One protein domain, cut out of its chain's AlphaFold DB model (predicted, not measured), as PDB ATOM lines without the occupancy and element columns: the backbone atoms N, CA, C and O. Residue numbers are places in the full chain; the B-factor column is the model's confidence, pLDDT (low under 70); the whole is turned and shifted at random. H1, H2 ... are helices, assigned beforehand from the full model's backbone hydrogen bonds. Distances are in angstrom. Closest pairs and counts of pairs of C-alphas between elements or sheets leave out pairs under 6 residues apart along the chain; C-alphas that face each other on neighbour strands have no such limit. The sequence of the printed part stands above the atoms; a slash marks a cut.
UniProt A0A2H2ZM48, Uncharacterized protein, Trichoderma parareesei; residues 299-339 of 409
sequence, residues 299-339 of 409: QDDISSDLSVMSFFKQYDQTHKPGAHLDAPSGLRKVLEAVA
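Overview. This is residues 299 to 339 of the 409 residues of an uncharacterized protein of Trichoderma parareesei (UniProt A0A2H2ZM48). An open, loose V: the long helix H1 makes one leg, and beyond its last residue the chain folds back through a long link to the short helix H2, which ends the other leg. The free part of H1, residues 299 to 310, sticks out. The printed part has 41 residues with two named helices, H1 then H2, and no named strand; the class is all helix. The whole is loose, with a radius of gyration of the C-alphas of 11.5 A, and flat, spanning 30 by 27 by 15 A.

Along the chain. Find C-alpha 299 at (35.663, -48.067, -10.876); from there H1, residues 299 to 319, runs 30.4 A to C-alpha 319 at (56.658, -37.342, -30.139). H2, residues 332 to 339, ends at C-alpha 339 at (36.689, -46.909, -40.976).

Arrangement. H1 and H2 are apart, with no C-alpha of the one within 8 A of the other. Every O i to N i+4 pair is within hydrogen-bond range in H2, and 16 of 17 in H1.

Size, cuts and confidence. Look at Gln 299 and Lys 320 for the two C-alphas farthest apart, 30.6 A. The link, residues 320 to 331, is long, and the printed part has no cut. Mean pLDDT of the printed part is 82.7; Ser 329 is under 70.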
ATOM      1  N   GLN A 299      34.775 -49.168 -11.256       85.44
ATOM      2  CA  GLN A 299      35.663 -48.067 -10.876       85.44
ATOM      3  C   GLN A 299      37.126 -48.354 -11.266       85.44
ATOM      4  O   GLN A 299      37.853 -47.431 -11.642       85.44
ATOM      5  N   ASP A 300      37.521 -49.629 -11.232       85.50
ATOM      6  CA  ASP A 300      38.857 -50.092 -11.606       85.50
ATOM      7  C   ASP A 300      39.067 -49.973 -13.124       85.50
ATOM      8  O   ASP A 300      40.062 -49.384 -13.551       85.50
ATOM      9  N   ASP A 301      38.086 -50.396 -13.934       84.69
ATOM     10  CA  ASP A 301      38.072 -50.200 -15.394       84.69
ATOM     11  C   ASP A 301      38.282 -48.726 -15.771       84.69
ATOM     12  O   ASP A 301      39.135 -48.400 -16.595       84.69
ATOM     13  N   ILE A 302      37.522 -47.825 -15.132       86.44
ATOM     14  CA  ILE A 302      37.610 -46.377 -15.365       86.44
ATOM     15  C   ILE A 302      39.012 -45.858 -15.015       86.44
ATOM     16  O   ILE A 302      39.556 -45.016 -15.730       86.44
ATOM     17  N   SER A 303      39.618 -46.353 -13.930       88.44
ATOM     18  CA  SER A 303      40.975 -45.958 -13.533       88.44
ATOM     19  C   SER A 303      42.054 -46.468 -14.499       88.44
ATOM     20  O   SER A 303      43.002 -45.736 -14.797       88.44
ATOM     21  N   SER A 304      41.874 -47.673 -15.050       87.69
ATOM     22  CA  SER A 304      42.747 -48.251 -16.076       87.69
ATOM     23  C   SER A 304      42.684 -47.439 -17.373       87.69
ATOM     24  O   SER A 304      43.715 -46.977 -17.864       87.69
ATOM     25  N   ASP A 305      41.476 -47.134 -17.857       87.19
ATOM     26  CA  ASP A 305      41.270 -46.343 -19.079       87.19
ATOM     27  C   ASP A 305      41.876 -44.935 -18.954       87.19
ATOM     28  O   ASP A 305      42.566 -44.461 -19.860       87.19
ATOM     29  N   LEU A 306      41.694 -44.277 -17.802       90.19
ATOM     30  CA  LEU A 306      42.320 -42.981 -17.515       90.19
ATOM     31  C   LEU A 306      43.855 -43.060 -17.485       90.19
ATOM     32  O   LEU A 306      44.518 -42.113 -17.918       90.19
ATOM     33  N   SER A 307      44.420 -44.177 -17.021       88.94
ATOM     34  CA  SER A 307      45.869 -44.407 -17.003       88.94
ATOM     35  C   SER A 307      46.414 -44.561 -18.426       88.94
ATOM     36  O   SER A 307      47.325 -43.821 -18.804       88.94
ATOM     37  N   VAL A 308      45.777 -45.387 -19.266       87.44
ATOM     38  CA  VAL A 308      46.100 -45.528 -20.700       87.44
ATOM     39  C   VAL A 308      46.006 -44.184 -21.436       87.44
ATOM     40  O   VAL A 308      46.928 -43.797 -22.159       87.44
ATOM     41  N   MET A 309      44.937 -43.412 -21.204       87.88
ATOM     42  CA  MET A 309      44.793 -42.062 -21.765       87.88
ATOM     43  C   MET A 309      45.914 -41.113 -21.313       87.88
ATOM     44  O   MET A 309      46.358 -40.266 -22.094       87.88
ATOM     45  N   SER A 310      46.389 -41.236 -20.068       88.19
ATOM     46  CA  SER A 310      47.503 -40.430 -19.558       88.19
ATOM     47  C   SER A 310      48.831 -40.784 -20.236       88.19
ATOM     48  O   SER A 310      49.571 -39.877 -20.622       88.19
ATOM     49  N   PHE A 311      49.081 -42.073 -20.488       88.06
ATOM     50  CA  PHE A 311      50.273 -42.563 -21.179       88.06
ATOM     51  C   PHE A 311      50.326 -42.087 -22.634       88.06
ATOM     52  O   PHE A 311      51.327 -41.499 -23.047       88.06
ATOM     53  N   PHE A 312      49.231 -42.211 -23.393       87.12
ATOM     54  CA  PHE A 312      49.160 -41.658 -24.752       87.12
ATOM     55  C   PHE A 312      49.384 -40.139 -24.781       87.12
ATOM     56  O   PHE A 312      50.120 -39.635 -25.629       87.12
ATOM     57  N   LYS A 313      48.824 -39.398 -23.815       87.38
ATOM     58  CA  LYS A 313      49.039 -37.948 -23.695       87.38
ATOM     59  C   LYS A 313      50.504 -37.594 -23.401       87.38
ATOM     60  O   LYS A 313      51.004 -36.613 -23.949       87.38
ATOM     61  N   GLN A 314      51.191 -38.366 -22.560       87.75
ATOM     62  CA  GLN A 314      52.612 -38.176 -22.249       87.75
ATOM     63  C   GLN A 314      53.517 -38.527 -23.445       87.75
ATOM     64  O   GLN A 314      54.498 -37.828 -23.718       87.75
ATOM     65  N   TYR A 315      53.158 -39.562 -24.206       86.00
ATOM     66  CA  TYR A 315      53.845 -39.934 -25.441       86.00
ATOM     67  C   TYR A 315      53.700 -38.852 -26.529       86.00
ATOM     68  O   TYR A 315      54.692 -38.410 -27.108       86.00
ATOM     69  N   ASP A 316      52.492 -38.328 -26.745       87.69
ATOM     70  CA  ASP A 316      52.234 -37.258 -27.721       87.69
ATOM     71  C   ASP A 316      52.946 -35.936 -27.385       87.69
ATOM     72  O   ASP A 316      53.372 -35.211 -28.287       87.69
ATOM     73  N   GLN A 317      53.120 -35.619 -26.096       86.06
ATOM     74  CA  GLN A 317      53.901 -34.450 -25.663       86.06
ATOM     75  C   GLN A 317      55.372 -34.528 -26.091       86.06
ATOM     76  O   GLN A 317      55.999 -33.491 -26.298       86.06
ATOM     77  N   THR A 318      55.919 -35.739 -26.228       85.19
ATOM     78  CA  THR A 318      57.326 -35.970 -26.584       85.19
ATOM     79  C   THR A 318      57.524 -36.258 -28.077       85.19
ATOM     80  O   THR A 318      58.546 -35.862 -28.634       85.19
ATOM     81  N   HIS A 319      56.536 -36.859 -28.753       79.62
ATOM     82  CA  HIS A 319      56.658 -37.342 -30.139       79.62
ATOM     83  C   HIS A 319      55.799 -36.598 -31.184       79.62
ATOM     84  O   HIS A 319      55.925 -36.900 -32.373       79.62
ATOM     85  N   LYS A 320      55.038 -35.570 -30.761       87.44
ATOM     86  CA  LYS A 320      54.012 -34.770 -31.486       87.44
ATOM     87  C   LYS A 320      52.580 -35.310 -31.299       87.44
ATOM     88  O   LYS A 320      52.403 -36.510 -31.110       87.44
ATOM     89  N   PRO A 321      51.542 -34.449 -31.401       85.25
ATOM     90  CA  PRO A 321      50.146 -34.873 -31.287       85.25
ATOM     91  C   PRO A 321      49.771 -35.959 -32.304       85.25
ATOM     92  O   PRO A 321      50.041 -35.809 -33.495       85.25
ATOM     93  N   GLY A 322      49.118 -37.022 -31.835       82.44
ATOM     94  CA  GLY A 322      48.708 -38.178 -32.633       82.44
ATOM     95  C   GLY A 322      49.796 -39.231 -32.869       82.44
ATOM     96  O   GLY A 322      49.492 -40.260 -33.467       82.44
ATOM     97  N   ALA A 323      51.033 -39.029 -32.399       84.12
ATOM     98  CA  ALA A 323      52.124 -39.984 -32.606       84.12
ATOM     99  C   ALA A 323      51.854 -41.353 -31.957       84.12
ATOM    100  O   ALA A 323      52.317 -42.371 -32.470       84.12
ATOM    101  N   HIS A 324      51.074 -41.405 -30.871       83.94
ATOM    102  CA  HIS A 324      50.656 -42.663 -30.239       83.94
ATOM    103  C   HIS A 324      49.844 -43.593 -31.164       83.94
ATOM    104  O   HIS A 324      49.806 -44.799 -30.935       83.94
ATOM    105  N   LEU A 325      49.206 -43.067 -32.217       85.06
ATOM    106  CA  LEU A 325      48.463 -43.881 -33.186       85.06
ATOM    107  C   LEU A 325      49.395 -44.688 -34.099       85.06
ATOM    108  O   LEU A 325      49.026 -45.784 -34.517       85.06
ATOM    109  N   ASP A 326      50.590 -44.160 -34.372       81.56
ATOM    110  CA  ASP A 326      51.613 -44.767 -35.235       81.56
ATOM    111  C   ASP A 326      52.596 -45.674 -34.468       81.56
ATOM    112  O   ASP A 326      53.467 -46.303 -35.074       81.56
ATOM    113  N   ALA A 327      52.454 -45.769 -33.142       78.56
ATOM    114  CA  ALA A 327      53.186 -46.718 -32.307       78.56
ATOM    115  C   ALA A 327      52.861 -48.183 -32.693       78.56
ATOM    116  O   ALA A 327      51.788 -48.458 -33.232       78.56
ATOM    117  N   PRO A 328      53.732 -49.167 -32.385       72.12
ATOM    118  CA  PRO A 328      53.447 -50.581 -32.657       72.12
ATOM    119  C   PRO A 328      52.231 -51.125 -31.881       72.12
ATOM    120  O   PRO A 328      51.541 -52.004 -32.393       72.12
ATOM    121  N   SER A 329      51.938 -50.568 -30.699       69.38
ATOM    122  CA  SER A 329      50.705 -50.767 -29.912       69.38
ATOM    123  C   SER A 329      49.571 -49.790 -30.280       69.38
ATOM    124  O   SER A 329      48.530 -49.755 -29.628       69.38
ATOM    125  N   GLY A 330      49.772 -48.961 -31.306       70.00
ATOM    126  CA  GLY A 330      48.866 -47.889 -31.697       70.00
ATOM    127  C   GLY A 330      47.583 -48.390 -32.360       70.00
ATOM    128  O   GLY A 330      47.569 -49.323 -33.166       70.00
ATOM    129  N   LEU A 331      46.475 -47.705 -32.070       76.69
ATOM    130  CA  LEU A 331      45.139 -48.088 -32.540       76.69
ATOM    131  C   LEU A 331      44.898 -47.837 -34.040       76.69
ATOM    132  O   LEU A 331      43.814 -48.146 -34.532       76.69
ATOM    133  N   ARG A 332      45.875 -47.311 -34.799       81.50
ATOM    134  CA  ARG A 332      45.705 -46.946 -36.219       81.50
ATOM    135  C   ARG A 332      45.139 -48.080 -37.072       81.50
ATOM    136  O   ARG A 332      44.176 -47.843 -37.791       81.50
ATOM    137  N   LYS A 333      45.665 -49.305 -36.954       75.56
ATOM    138  CA  LYS A 333      45.169 -50.469 -37.721       75.56
ATOM    139  C   LYS A 333      43.728 -50.847 -37.362       75.56
ATOM    140  O   LYS A 333      42.968 -51.253 -38.234       75.56
ATOM    141  N   VAL A 334      43.349 -50.704 -36.090       76.25
ATOM    142  CA  VAL A 334      41.988 -50.988 -35.606       76.25
ATOM    143  C   VAL A 334      41.016 -49.930 -36.128       76.25
ATOM    144  O   VAL A 334      39.971 -50.266 -36.676       76.25
ATOM    145  N   LEU A 335      41.390 -48.652 -36.027       79.69
ATOM    146  CA  LEU A 335      40.601 -47.535 -36.545       79.69
ATOM    147  C   LEU A 335      40.461 -47.596 -38.073       79.69
ATOM    148  O   LEU A 335      39.377 -47.350 -38.587       79.69
ATOM    149  N   GLU A 336      41.516 -47.981 -38.793       78.88
ATOM    150  CA  GLU A 336      41.499 -48.204 -40.244       78.88
ATOM    151  C   GLU A 336      40.558 -49.359 -40.629       78.88
ATOM    152  O   GLU A 336      39.738 -49.201 -41.533       78.88
ATOM    153  N   ALA A 337      40.589 -50.477 -39.895       70.88
ATOM    154  CA  ALA A 337      39.679 -51.606 -40.107       70.88
ATOM    155  C   ALA A 337      38.201 -51.263 -39.825       70.88
ATOM    156  O   ALA A 337      37.316 -51.790 -40.497       70.88
ATOM    157  N   VAL A 338      37.925 -50.375 -38.863       72.81
ATOM    158  CA  VAL A 338      36.566 -49.900 -38.529       72.81
ATOM    159  C   VAL A 338      36.095 -48.770 -39.461       72.81
ATOM    160  O   VAL A 338      34.892 -48.593 -39.656       72.81
ATOM    161  N   ALA A 339      37.014 -48.012 -40.068       75.75
ATOM    162  CA  ALA A 339      36.689 -46.909 -40.976       75.75
ATOM    163  C   ALA A 339      36.161 -47.369 -42.347       75.75
ATOM    164  O   ALA A 339      35.490 -46.591 -43.031       75.75
TER     165      ALA A 339